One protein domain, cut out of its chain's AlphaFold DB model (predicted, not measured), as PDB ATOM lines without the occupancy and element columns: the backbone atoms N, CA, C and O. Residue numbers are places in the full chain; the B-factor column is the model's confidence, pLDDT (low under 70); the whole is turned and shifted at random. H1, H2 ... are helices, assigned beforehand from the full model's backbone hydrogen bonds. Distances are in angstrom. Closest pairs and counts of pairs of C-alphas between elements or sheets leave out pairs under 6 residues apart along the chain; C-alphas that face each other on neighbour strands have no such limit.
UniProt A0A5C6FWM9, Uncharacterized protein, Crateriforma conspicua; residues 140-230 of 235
ATOM      1  N   ALA A 140     -39.518   7.961 -33.918       96.12
ATOM      2  CA  ALA A 140     -40.686   7.709 -33.078       96.12
ATOM      3  C   ALA A 140     -40.351   6.845 -31.847       96.12
ATOM      4  O   ALA A 140     -40.823   7.139 -30.746       96.12
ATOM      5  N   ASP A 141     -39.507   5.823 -32.011       96.00
ATOM      6  CA  ASP A 141     -39.066   4.968 -30.908       96.00
ATOM      7  C   ASP A 141     -38.067   5.701 -30.006       96.00
ATOM      8  O   ASP A 141     -38.225   5.668 -28.785       96.00
ATOM      9  N   ARG A 142     -37.114   6.451 -30.582       96.94
ATOM     10  CA  ARG A 142     -36.172   7.287 -29.809       96.94
ATOM     11  C   ARG A 142     -36.917   8.303 -28.945       96.94
ATOM     12  O   ARG A 142     -36.635   8.445 -27.757       96.94
ATOM     13  N   LYS A 143     -37.935   8.954 -29.508       97.00
ATOM     14  CA  LYS A 143     -38.784   9.907 -28.792       97.00
ATOM     15  C   LYS A 143     -39.587   9.244 -27.675       97.00
ATOM     16  O   LYS A 143     -39.745   9.855 -26.621       97.00
ATOM     17  N   ARG A 144     -40.075   8.012 -27.864       96.81
ATOM     18  CA  ARG A 144     -40.753   7.258 -26.794       96.81
ATOM     19  C   ARG A 144     -39.795   6.953 -25.643       96.81
ATOM     20  O   ARG A 144     -40.106   7.306 -24.513       96.81
ATOM     21  N   ILE A 145     -38.617   6.400 -25.944       96.69
ATOM     22  CA  ILE A 145     -37.573   6.110 -24.946       96.69
ATOM     23  C   ILE A 145     -37.198   7.380 -24.182       96.69
ATOM     24  O   ILE A 145     -37.121   7.375 -22.955       96.69
ATOM     25  N   TYR A 146     -37.019   8.493 -24.894       97.12
ATOM     26  CA  TYR A 146     -36.763   9.784 -24.272       97.12
ATOM     27  C   TYR A 146     -37.876  10.195 -23.304       97.12
ATOM     28  O   TYR A 146     -37.580  10.607 -22.187       97.12
ATOM     29  N   MET A 147     -39.147  10.086 -23.700       97.25
ATOM     30  CA  MET A 147     -40.277  10.455 -22.840       97.25
ATOM     31  C   MET A 147     -40.371   9.573 -21.588       97.25
ATOM     32  O   MET A 147     -40.671  10.085 -20.505       97.25
ATOM     33  N   ASP A 148     -40.054   8.286 -21.712       96.62
ATOM     34  CA  ASP A 148     -40.002   7.359 -20.583       96.62
ATOM     35  C   ASP A 148     -38.853   7.731 -19.636       96.62
ATOM     36  O   ASP A 148     -39.086   7.983 -18.448       96.62
ATOM     37  N   MET A 149     -37.638   7.917 -20.162       96.94
ATOM     38  CA  MET A 149     -36.481   8.381 -19.384       96.94
ATOM     39  C   MET A 149     -36.742   9.735 -18.721       96.94
ATOM     40  O   MET A 149     -36.407   9.942 -17.554       96.94
ATOM     41  N   ARG A 150     -37.406  10.650 -19.425       94.94
ATOM     42  CA  ARG A 150     -37.814  11.961 -18.923       94.94
ATOM     43  C   ARG A 150     -38.758  11.822 -17.733       94.94
ATOM     44  O   ARG A 150     -38.575  12.525 -16.744       94.94
ATOM     45  N   SER A 151     -39.742  10.926 -17.800       94.44
ATOM     46  CA  SER A 151     -40.665  10.673 -16.689       94.44
ATOM     47  C   SER A 151     -39.937  10.154 -15.441       94.44
ATOM     48  O   SER A 151     -40.196  10.614 -14.324       94.44
ATOM     49  N   THR A 152     -38.939   9.291 -15.636       95.00
ATOM     50  CA  THR A 152     -38.066   8.810 -14.564       95.00
ATOM     51  C   THR A 152     -37.202   9.937 -14.012       95.00
ATOM     52  O   THR A 152     -37.085  10.071 -12.793       95.00
ATOM     53  N   ALA A 153     -36.645  10.802 -14.865       93.94
ATOM     54  CA  ALA A 153     -35.840  11.944 -14.440       93.94
ATOM     55  C   ALA A 153     -36.621  12.862 -13.486       93.94
ATOM     56  O   ALA A 153     -36.102  13.187 -12.419       93.94
ATOM     57  N   ILE A 154     -37.886  13.191 -13.803       92.62
ATOM     58  CA  ILE A 154     -38.777  14.035 -12.970       92.62
ATOM     59  C   ILE A 154     -38.851  13.527 -11.525       92.62
ATOM     60  O   ILE A 154     -38.825  14.310 -10.576       92.62
ATOM     61  N   THR A 155     -38.948  12.210 -11.346       92.00
ATOM     62  CA  THR A 155     -39.126  11.594 -10.024       92.00
ATOM     63  C   THR A 155     -37.812  11.237  -9.327       92.00
ATOM     64  O   THR A 155     -37.821  10.982  -8.121       92.00
ATOM     65  N   SER A 156     -36.688  11.277 -10.050       93.88
ATOM     66  CA  SER A 156     -35.353  10.926  -9.563       93.88
ATOM     67  C   SER A 156     -34.414  12.142  -9.542       93.88
ATOM     68  O   SER A 156     -34.426  12.937  -8.599       93.88
ATOM     69  N   ILE A 157     -33.587  12.316 -10.571       93.44
ATOM     70  CA  ILE A 157     -32.534  13.337 -10.648       93.44
ATOM     71  C   ILE A 157     -33.071  14.768 -10.725       93.44
ATOM     72  O   ILE A 157     -32.392  15.685 -10.285       93.44
ATOM     73  N   GLU A 158     -34.300  14.984 -11.178       91.81
ATOM     74  CA  GLU A 158     -34.926  16.304 -11.184       91.81
ATOM     75  C   GLU A 158     -35.726  16.584  -9.916       91.81
ATOM     76  O   GLU A 158     -36.314  17.654  -9.786       91.81
ATOM     77  N   LYS A 159     -35.758  15.682  -8.936       91.25
ATOM     78  CA  LYS A 159     -36.443  15.988  -7.685       91.25
ATOM     79  C   LYS A 159     -35.615  16.998  -6.876       91.25
ATOM     80  O   LYS A 159     -34.453  16.698  -6.556       91.25
ATOM     81  N   PRO A 160     -36.159  18.187  -6.548       89.94
ATOM     82  CA  PRO A 160     -35.477  19.114  -5.661       89.94
ATOM     83  C   PRO A 160     -35.455  18.533  -4.250       89.94
ATOM     84  O   PRO A 160     -36.436  17.961  -3.770       89.94
ATOM     85  N   LEU A 161     -34.303  18.657  -3.602       89.81
ATOM     86  CA  LEU A 161     -34.084  18.171  -2.251       89.81
ATOM     87  C   LEU A 161     -34.055  19.356  -1.295       89.81
ATOM     88  O   LEU A 161     -33.351  20.327  -1.542       89.81
ATOM     89  N   LEU A 162     -34.789  19.230  -0.191       88.69
ATOM     90  CA  LEU A 162     -34.760  20.184   0.925       88.69
ATOM     91  C   LEU A 162     -33.682  19.828   1.965       88.69
ATOM     92  O   LEU A 162     -33.520  20.518   2.964       88.69
ATOM     93  N   LEU A 163     -32.981  18.709   1.760       88.25
ATOM     94  CA  LEU A 163     -31.907  18.236   2.631       88.25
ATOM     95  C   LEU A 163     -30.658  19.111   2.454       88.25
ATOM     96  O   LEU A 163     -30.383  19.570   1.349       88.25
ATOM     97  N   ILE A 164     -29.861  19.255   3.515       87.62
ATOM     98  CA  ILE A 164     -28.588  19.998   3.523       87.62
ATOM     99  C   ILE A 164     -27.450  19.051   3.957       87.62
ATOM    100  O   ILE A 164     -27.689  18.017   4.591       87.62
ATOM    101  N   GLY A 165     -26.210  19.366   3.576       89.75
ATOM    102  CA  GLY A 165     -25.012  18.666   4.050       89.75
ATOM    103  C   GLY A 165     -24.869  17.214   3.555       89.75
ATOM    104  O   GLY A 165     -25.351  16.869   2.472       89.75
ATOM    105  N   PRO A 166     -24.214  16.323   4.327       91.12
ATOM    106  CA  PRO A 166     -23.903  14.955   3.894       91.12
ATOM    107  C   PRO A 166     -25.129  14.106   3.529       91.12
ATOM    108  O   PRO A 166     -25.066  13.275   2.623       91.12
ATOM    109  N   ALA A 167     -26.261  14.331   4.202       91.62
ATOM    110  CA  ALA A 167     -27.512  13.635   3.910       91.62
ATOM    111  C   ALA A 167     -28.058  13.991   2.519       91.62
ATOM    112  O   ALA A 167     -28.572  13.119   1.815       91.62
ATOM    113  N   ARG A 168     -27.897  15.252   2.095       90.62
ATOM    114  CA  ARG A 168     -28.252  15.696   0.745       90.62
ATOM    115  C   ARG A 168     -27.428  14.953  -0.296       90.62
ATOM    116  O   ARG A 168     -28.009  14.351  -1.186       90.62
ATOM    117  N   VAL A 169     -26.104  14.941  -0.149       91.62
ATOM    118  CA  VAL A 169     -25.189  14.279  -1.097       91.62
ATOM    119  C   VAL A 169     -25.504  12.787  -1.220       91.62
ATOM    120  O   VAL A 169     -25.560  12.248  -2.324       91.62
ATOM    121  N   ALA A 170     -25.774  12.117  -0.096       93.38
ATOM    122  CA  ALA A 170     -26.182  10.715  -0.103       93.38
ATOM    123  C   ALA A 170     -27.488  10.500  -0.887       93.38
ATOM    124  O   ALA A 170     -27.575   9.561  -1.673       93.38
ATOM    125  N   MET A 171     -28.478  11.379  -0.715       94.38
ATOM    126  CA  MET A 171     -29.748  11.297  -1.439       94.38
ATOM    127  C   MET A 171     -29.613  11.680  -2.923       94.38
ATOM    128  O   MET A 171     -30.255  11.083  -3.779       94.38
ATOM    129  N   GLU A 172     -28.757  12.642  -3.270       94.19
ATOM    130  CA  GLU A 172     -28.448  12.957  -4.671       94.19
ATOM    131  C   GLU A 172     -27.848  11.740  -5.377       94.19
ATOM    132  O   GLU A 172     -28.269  11.403  -6.483       94.19
ATOM    133  N   LYS A 173     -26.938  11.028  -4.701       95.12
ATOM    134  CA  LYS A 173     -26.361   9.785  -5.209       95.12
ATOM    135  C   LYS A 173     -27.410   8.692  -5.399       95.12
ATOM    136  O   LYS A 173     -27.417   8.058  -6.444       95.12
ATOM    137  N   THR A 174     -28.311   8.476  -4.441       96.06
ATOM    138  CA  THR A 174     -29.351   7.445  -4.604       96.06
ATOM    139  C   THR A 174     -30.304   7.771  -5.752       96.06
ATOM    140  O   THR A 174     -30.696   6.868  -6.485       96.06
ATOM    141  N   LEU A 175     -30.657   9.045  -5.948       95.56
ATOM    142  CA  LEU A 175     -31.482   9.474  -7.079       95.56
ATOM    143  C   LEU A 175     -30.755   9.278  -8.414       95.56
ATOM    144  O   LEU A 175     -31.382   8.838  -9.376       95.56
ATOM    145  N   GLN A 176     -29.446   9.539  -8.459       95.31
ATOM    146  CA  GLN A 176     -28.617   9.230  -9.623       95.31
ATOM    147  C   GLN A 176     -28.562   7.720  -9.890       95.31
ATOM    148  O   GLN A 176     -28.798   7.297 -11.013       95.31
ATOM    149  N   ASP A 177     -28.348   6.896  -8.860       96.94
ATOM    150  CA  ASP A 177     -28.286   5.435  -8.989       96.94
ATOM    151  C   ASP A 177     -29.613   4.840  -9.504       96.94
ATOM    152  O   ASP A 177     -29.613   3.848 -10.239       96.94
ATOM    153  N   VAL A 178     -30.753   5.427  -9.118       96.75
ATOM    154  CA  VAL A 178     -32.080   5.054  -9.637       96.75
ATOM    155  C   VAL A 178     -32.189   5.387 -11.122       96.75
ATOM    156  O   VAL A 178     -32.610   4.535 -11.900       96.75
ATOM    157  N   TYR A 179     -31.778   6.589 -11.518       96.75
ATOM    158  CA  TYR A 179     -31.811   7.009 -12.916       96.75
ATOM    159  C   TYR A 179     -30.874   6.167 -13.792       96.75
ATOM    160  O   TYR A 179     -31.279   5.664 -14.837       96.75
ATOM    161  N   ASP A 180     -29.656   5.913 -13.317       97.25
ATOM    162  CA  ASP A 180     -28.678   5.075 -14.004       97.25
ATOM    163  C   ASP A 180     -29.175   3.637 -14.150       97.25
ATOM    164  O   ASP A 180     -28.926   2.999 -15.167       97.25
ATOM    165  N   ARG A 181     -29.888   3.103 -13.150       97.69
ATOM    166  CA  ARG A 181     -30.527   1.787 -13.261       97.69
ATOM    167  C   ARG A 181     -31.566   1.767 -14.373       97.69
ATOM    168  O   ARG A 181     -31.590   0.791 -15.115       97.69
ATOM    169  N   GLU A 182     -32.377   2.811 -14.494       97.38
ATOM    170  CA  GLU A 182     -33.383   2.889 -15.551       97.38
ATOM    171  C   GLU A 182     -32.746   2.929 -16.940       97.38
ATOM    172  O   GLU A 182     -33.206   2.216 -17.826       97.38
ATOM    173  N   ILE A 183     -31.624   3.638 -17.111       97.88
ATOM    174  CA  ILE A 183     -30.847   3.595 -18.361       97.88
ATOM    175  C   ILE A 183     -30.483   2.148 -18.722       97.88
ATOM    176  O   ILE A 183     -30.670   1.743 -19.867       97.88
ATOM    177  N   ARG A 184     -30.016   1.342 -17.755       97.94
ATOM    178  CA  ARG A 184     -29.689  -0.077 -18.006       97.94
ATOM    179  C   ARG A 184     -30.923  -0.902 -18.352       97.94
ATOM    180  O   ARG A 184     -30.854  -1.767 -19.219       97.94
ATOM    181  N   THR A 185     -32.042  -0.648 -17.676       97.56
ATOM    182  CA  THR A 185     -33.313  -1.330 -17.950       97.56
ATOM    183  C   THR A 185     -33.794  -1.035 -19.369       97.56
ATOM    184  O   THR A 185     -34.139  -1.965 -20.092       97.56
ATOM    185  N   GLN A 186     -33.765   0.231 -19.794       96.75
ATOM    186  CA  GLN A 186     -34.166   0.646 -21.140       96.75
ATOM    187  C   GLN A 186     -33.220   0.103 -22.211       96.75
ATOM    188  O   GLN A 186     -33.675  -0.399 -23.235       96.75
ATOM    189  N   ALA A 187     -31.912   0.125 -21.949       97.12
ATOM    190  CA  ALA A 187     -30.909  -0.482 -22.819       97.12
ATOM    191  C   ALA A 187     -31.204  -1.974 -23.055       97.12
ATOM    192  O   ALA A 187     -31.272  -2.427 -24.196       97.12
ATOM    193  N   ALA A 188     -31.481  -2.719 -21.980       97.25
ATOM    194  CA  ALA A 188     -31.831  -4.133 -22.059       97.25
ATOM    195  C   ALA A 188     -33.187  -4.390 -22.742       97.25
ATOM    196  O   ALA A 188     -33.330  -5.383 -23.450       97.25
ATOM    197  N   LEU A 189     -34.182  -3.517 -22.544       96.88
ATOM    198  CA  LEU A 189     -35.509  -3.651 -23.156       96.88
ATOM    199  C   LEU A 189     -35.469  -3.457 -24.678       96.88
ATOM    200  O   LEU A 189     -36.219  -4.110 -25.402       96.88
ATOM    201  N   HIS A 190     -34.608  -2.555 -25.143       94.38
ATOM    202  CA  HIS A 190     -34.501  -2.174 -26.549       94.38
ATOM    203  C   HIS A 190     -33.348  -2.854 -27.297       94.38
ATOM    204  O   HIS A 190     -33.191  -2.595 -28.486       94.38
ATOM    205  N   ASP A 191     -32.582  -3.725 -26.629       95.06
ATOM    206  CA  ASP A 191     -31.392  -4.401 -27.173       95.06
ATOM    207  C   ASP A 191     -30.367  -3.418 -27.773       95.06
ATOM    208  O   ASP A 191     -29.814  -3.610 -28.855       95.06
ATOM    209  N   VAL A 192     -30.134  -2.313 -27.061       94.81
ATOM    210  CA  VAL A 192     -29.180  -1.258 -27.434       94.81
ATOM    211  C   VAL A 192     -28.176  -1.035 -26.305       94.81
ATOM    212  O   VAL A 192     -28.489  -1.286 -25.139       94.81
ATOM    213  N   PRO A 193     -26.956  -0.553 -26.593       97.00
ATOM    214  CA  PRO A 193     -26.010  -0.216 -25.538       97.00
ATOM    215  C   PRO A 193     -26.525   0.944 -24.670       97.00
ATOM    216  O   PRO A 193     -27.223   1.840 -25.142       97.00
ATOM    217  N   GLU A 194     -26.112   0.979 -23.397       97.00
ATOM    218  CA  GLU A 194     -26.450   2.077 -22.470       97.00
ATOM    219  C   GLU A 194     -26.036   3.456 -23.011       97.00
ATOM    220  O   GLU A 194     -26.704   4.455 -22.744       97.00
ATOM    221  N   ASP A 195     -24.942   3.510 -23.779       96.69
ATOM    222  CA  ASP A 195     -24.488   4.741 -24.430       96.69
ATOM    223  C   ASP A 195     -25.526   5.266 -25.423       96.69
ATOM    224  O   ASP A 195     -25.830   6.450 -25.395       96.69
ATOM    225  N   ASP A 196     -26.157   4.402 -26.222       96.75
ATOM    226  CA  ASP A 196     -27.178   4.825 -27.184       96.75
ATOM    227  C   ASP A 196     -28.425   5.376 -26.477       96.75
ATOM    228  O   ASP A 196     -28.995   6.372 -26.920       96.75
ATOM    229  N   ILE A 197     -28.810   4.826 -25.319       97.44
ATOM    230  CA  ILE A 197     -29.871   5.424 -24.490       97.44
ATOM    231  C   ILE A 197     -29.471   6.830 -24.025       97.44
ATOM    232  O   ILE A 197     -30.285   7.753 -24.070       97.44
ATOM    233  N   ARG A 198     -28.210   7.035 -23.623       96.38
ATOM    234  CA  ARG A 198     -27.698   8.370 -23.272       96.38
ATOM    235  C   ARG A 198     -27.665   9.311 -24.473       96.38
ATOM    236  O   ARG A 198     -28.027  10.473 -24.319       96.38
ATOM    237  N   GLN A 199     -27.310   8.822 -25.661       96.75
ATOM    238  CA  GLN A 199     -27.374   9.600 -26.900       96.75
ATOM    239  C   GLN A 199     -28.812  10.027 -27.217       96.75
ATOM    240  O   GLN A 199     -29.033  11.182 -27.558       96.75
ATOM    241  N   ILE A 200     -29.801   9.145 -27.025       96.75
ATOM    242  CA  ILE A 200     -31.229   9.469 -27.181       96.75
ATOM    243  C   ILE A 200     -31.675  10.531 -26.167       96.75
ATOM    244  O   ILE A 200     -32.434  11.437 -26.514       96.75
ATOM    245  N   ILE A 201     -31.203  10.450 -24.917       95.81
ATOM    246  CA  ILE A 201     -31.475  11.469 -23.892       95.81
ATOM    247  C   ILE A 201     -30.905  12.827 -24.326       95.81
ATOM    248  O   ILE A 201     -31.626  13.825 -24.313       95.81
ATOM    249  N   ASN A 202     -29.648  12.848 -24.769       95.00
ATOM    250  CA  ASN A 202     -28.975  14.053 -25.250       95.00
ATOM    251  C   ASN A 202     -29.665  14.637 -26.491       95.00
ATOM    252  O   ASN A 202     -29.913  15.840 -26.537       95.00
ATOM    253  N   GLU A 203     -30.034  13.794 -27.460       95.44
ATOM    254  CA  GLU A 203     -30.793  14.174 -28.654       95.44
ATOM    255  C   GLU A 203     -32.121  14.831 -28.267       95.44
ATOM    256  O   GLU A 203     -32.451  15.907 -28.769       95.44
ATOM    257  N   GLY A 204     -32.882  14.215 -27.362       94.00
ATOM    258  CA  GLY A 204     -34.185  14.727 -26.958       94.00
ATOM    259  C   GLY A 204     -34.109  16.032 -26.168       94.00
ATOM    260  O   GLY A 204     -34.959  16.905 -26.359       94.00
ATOM    261  N   ASP A 205     -33.078  16.214 -25.340       91.25
ATOM    262  CA  ASP A 205     -32.818  17.484 -24.658       91.25
ATOM    263  C   ASP A 205     -32.336  18.568 -25.639       91.25
ATOM    264  O   ASP A 205     -32.783  19.714 -25.550       91.25
ATOM    265  N   ALA A 206     -31.510  18.210 -26.629       91.25
ATOM    266  CA  ALA A 206     -31.065  19.109 -27.693       91.25
ATOM    267  C   ALA A 206     -32.218  19.562 -28.605       91.25
ATOM    268  O   ALA A 206     -32.356  20.750 -28.894       91.25
ATOM    269  N   LYS A 207     -33.085  18.629 -29.011       91.62
ATOM    270  CA  LYS A 207     -34.270  18.880 -29.849       91.62
ATOM    271  C   LYS A 207     -35.472  19.406 -29.054       91.62
ATOM    272  O   LYS A 207     -36.486  19.752 -29.656       91.62
ATOM    273  N   ARG A 208     -35.376  19.467 -27.719       89.69
ATOM    274  CA  ARG A 208     -36.470  19.813 -26.792       89.69
ATOM    275  C   ARG A 208     -37.764  19.049 -27.089       89.69
ATOM    276  O   ARG A 208     -38.833  19.641 -27.233       89.69
ATOM    277  N   TRP A 209     -37.677  17.723 -27.179       93.19
ATOM    278  CA  TRP A 209     -38.853  16.882 -27.426       93.19
ATOM    279  C   TRP A 209     -39.917  16.996 -26.327       93.19
ATOM    280  O   TRP A 209     -41.100  16.841 -26.632       93.19
ATOM    281  N   ASP A 210     -39.517  17.285 -25.084       91.38
ATOM    282  CA  ASP A 210     -40.414  17.651 -23.984       91.38
ATOM    283  C   ASP A 210     -40.354  19.161 -23.718       91.38
ATOM    284  O   ASP A 210     -39.300  19.707 -23.387       91.38
ATOM    285  N   THR A 211     -41.503  19.825 -23.839       89.75
ATOM    286  CA  THR A 211     -41.666  21.269 -23.623       89.75
ATOM    287  C   THR A 211     -42.121  21.623 -22.210       89.75
ATOM    288  O   THR A 211     -42.288  22.802 -21.899       89.75
ATOM    289  N   ARG A 212     -42.349  20.630 -21.339       90.50
ATOM    290  CA  ARG A 212     -42.756  20.882 -19.954       90.50
ATOM    291  C   ARG A 212     -41.643  21.594 -19.174       90.50
ATOM    292  O   ARG A 212     -40.463  21.307 -19.400       90.50
ATOM    293  N   PRO A 213     -42.005  22.446 -18.197       90.81
ATOM    294  CA  PRO A 213     -41.030  23.099 -17.334       90.81
ATOM    295  C   PRO A 213     -40.135  22.084 -16.616       90.81
ATOM    296  O   PRO A 213     -40.609  21.059 -16.112       90.81
ATOM    297  N   ARG A 214     -38.838  22.378 -16.541       90.38
ATOM    298  CA  ARG A 214     -37.859  21.610 -15.767       90.38
ATOM    299  C   ARG A 214     -37.851  22.046 -14.313       90.38
ATOM    300  O   ARG A 214     -38.126  23.197 -13.988       90.38
ATOM    301  N   SER A 215     -37.500  21.128 -13.425       90.00
ATOM    302  CA  SER A 215     -37.455  21.442 -12.003       90.00
ATOM    303  C   SER A 215     -36.325  22.399 -11.629       90.00
ATOM    304  O   SER A 215     -35.339  22.565 -12.347       90.00
ATOM    305  N   ASN A 216     -36.443  22.966 -10.429       89.00
ATOM    306  CA  ASN A 216     -35.383  23.734  -9.780       89.00
ATOM    307  C   ASN A 216     -34.374  22.845  -9.031       89.00
ATOM    308  O   ASN A 216     -33.753  23.289  -8.065       89.00
ATOM    309  N   ALA A 217     -34.228  21.573  -9.415       89.56
ATOM    310  CA  ALA A 217     -33.304  20.678  -8.736       89.56
ATOM    311  C   ALA A 217     -31.857  21.164  -8.867       89.56
ATOM    312  O   ALA A 217     -31.364  21.466  -9.956       89.56
ATOM    313  N   LYS A 218     -31.175  21.192  -7.721       89.31
ATOM    314  CA  LYS A 218     -29.737  21.419  -7.618       89.31
ATOM    315  C   LYS A 218     -29.043  20.068  -7.353       89.31
ATOM    316  O   LYS A 218     -29.553  19.263  -6.569       89.31
ATOM    317  N   ARG A 219     -27.901  19.814  -7.990       86.56
ATOM    318  CA  ARG A 219     -26.996  18.674  -7.753       86.56
ATOM    319  C   ARG A 219     -25.591  19.214  -7.535       86.56
ATOM    320  O   ARG A 219     -25.154  20.083  -8.284       86.56
ATOM    321  N   ASN A 220     -24.901  18.756  -6.492       83.50
ATOM    322  CA  ASN A 220     -23.597  19.304  -6.090       83.50
ATOM    323  C   ASN A 220     -23.608  20.842  -5.957       83.50
ATOM    324  O   ASN A 220     -22.691  21.526  -6.400       83.50
ATOM    325  N   GLY A 221     -24.699  21.398  -5.419       80.31
ATOM    326  CA  GLY A 221     -24.875  22.847  -5.258       80.31
ATOM    327  C   GLY A 221     -25.288  23.615  -6.521       80.31
ATOM    328  O   GLY A 221     -25.803  24.718  -6.386       80.31
ATOM    329  N   LYS A 222     -25.181  23.037  -7.724       85.06
ATOM    330  CA  LYS A 222     -25.501  23.709  -8.999       85.06
ATOM    331  C   LYS A 222     -26.854  23.279  -9.554       85.06
ATOM    332  O   LYS A 222     -27.254  22.133  -9.359       85.06
ATOM    333  N   ARG A 223     -27.574  24.171 -10.244       85.50
ATOM    334  CA  ARG A 223     -28.845  23.819 -10.911       85.50
ATOM    335  C   ARG A 223     -28.589  22.786 -12.020       85.50
ATOM    336  O   ARG A 223     -27.523  22.757 -12.620       85.50
ATOM    337  N   LEU A 224     -29.547  21.900 -12.272       86.25
ATOM    338  CA  LEU A 224     -29.432  20.954 -13.392       86.25
ATOM    339  C   LEU A 224     -29.752  21.607 -14.740       86.25
ATOM    340  O   LEU A 224     -29.149  21.260 -15.750       86.25
ATOM    341  N   TYR A 225     -30.681  22.564 -14.743       86.50
ATOM    342  CA  TYR A 225     -31.161  23.246 -15.943       86.50
ATOM    343  C   TYR A 225     -31.128  24.768 -15.761       86.50
ATOM    344  O   TYR A 225     -31.193  25.237 -14.622       86.50
ATOM    345  N   PRO A 226     -31.085  25.558 -16.850       86.25
ATOM    346  CA  PRO A 226     -31.168  27.017 -16.793       86.25
ATOM    347  C   PRO A 226     -32.482  27.497 -16.181       86.25
ATOM    348  O   PRO A 226     -33.491  26.790 -16.211       86.25
ATOM    349  N   LYS A 227     -32.496  28.718 -15.639       84.94
ATOM    350  CA  LYS A 227     -33.680  29.267 -14.955       84.94
ATOM    351  C   LYS A 227     -34.859  29.439 -15.903       84.94
ATOM    352  O   LYS A 227     -35.985  29.108 -15.545       84.94
ATOM    353  N   SER A 228     -34.564  29.810 -17.147       85.19
ATOM    354  CA  SER A 228     -35.536  29.935 -18.235       85.19
ATOM    355  C   SER A 228     -36.295  28.641 -18.545       85.19
ATOM    356  O   SER A 228     -37.406  28.691 -19.056       85.19
ATOM    357  N   TRP A 229     -35.736  27.466 -18.230       85.62
ATOM    358  CA  TRP A 229     -36.420  26.187 -18.456       85.62
ATOM    359  C   TRP A 229     -37.355  25.814 -17.305       85.62
ATOM    360  O   TRP A 229     -38.188  24.927 -17.465       85.62
ATOM    361  N   SER A 230     -37.228  26.475 -16.156       86.81
ATOM    362  CA  SER A 230     -38.032  26.220 -14.959       86.81
ATOM    363  C   SER A 230     -39.202  27.185 -14.792       86.81
ATOM    364  O   SER A 230     -39.944  27.093 -13.813       86.81
TER     365      SER A 230
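What this domain is: This is residues 140 to 230 of the 235 residues of an uncharacterized protein of Crateriforma conspicua (UniProt A0A5C6FWM9). H1 and the longer H2 form a helical hairpin, side by side, and H3 makes a corner with H2, its residues 194 to 198 meeting residues 183 to 187 near the end of H2, and from there crosses H1 at residues 142 to 149. Residues 207 to 230, with no named element, run back on the side of H1 away from H2. The printed part has 91 residues with three named helices, H1, H2, H3 in that order, and no named strand: all helix. It is compact, with a radius of gyration of the C-alphas of 13.6 A, spanning 39 by 28 by 16 A.

How they stand to each other: H1, residues 140 to 155, touches H2, residues 165 to 190, at a shallow tilt of 22 degrees, opposite ways; H2 uses residues 179 to 186 alone, and the closest C-alphas, of Ala 153 and Tyr 179, are 6.6 A apart. H3, residues 194 to 206, touches H1, whose residues 142 to 149 alone take part, about perpendicular at 87 degrees; closest are the C-alphas of Tyr 146 and Ile 201, 5.6 A. Every O i to N i+4 pair is within hydrogen-bond range in H2 and H3, and 11 of 12 in H1.

Where its parts are: H1 begins at C-alpha 140 (-40.686, 7.709, -33.078) and is 23.4 A long, H2 38.2 A and H3 18.4 A, ending at C-alpha 206 (-31.065, 19.109, -27.693).

The domain as a whole: The C-alphas farthest apart, of Ala 140 and Gly 165, are 41.8 A apart. The printed part has no cut, and no printed residue is under 70 in pLDDT.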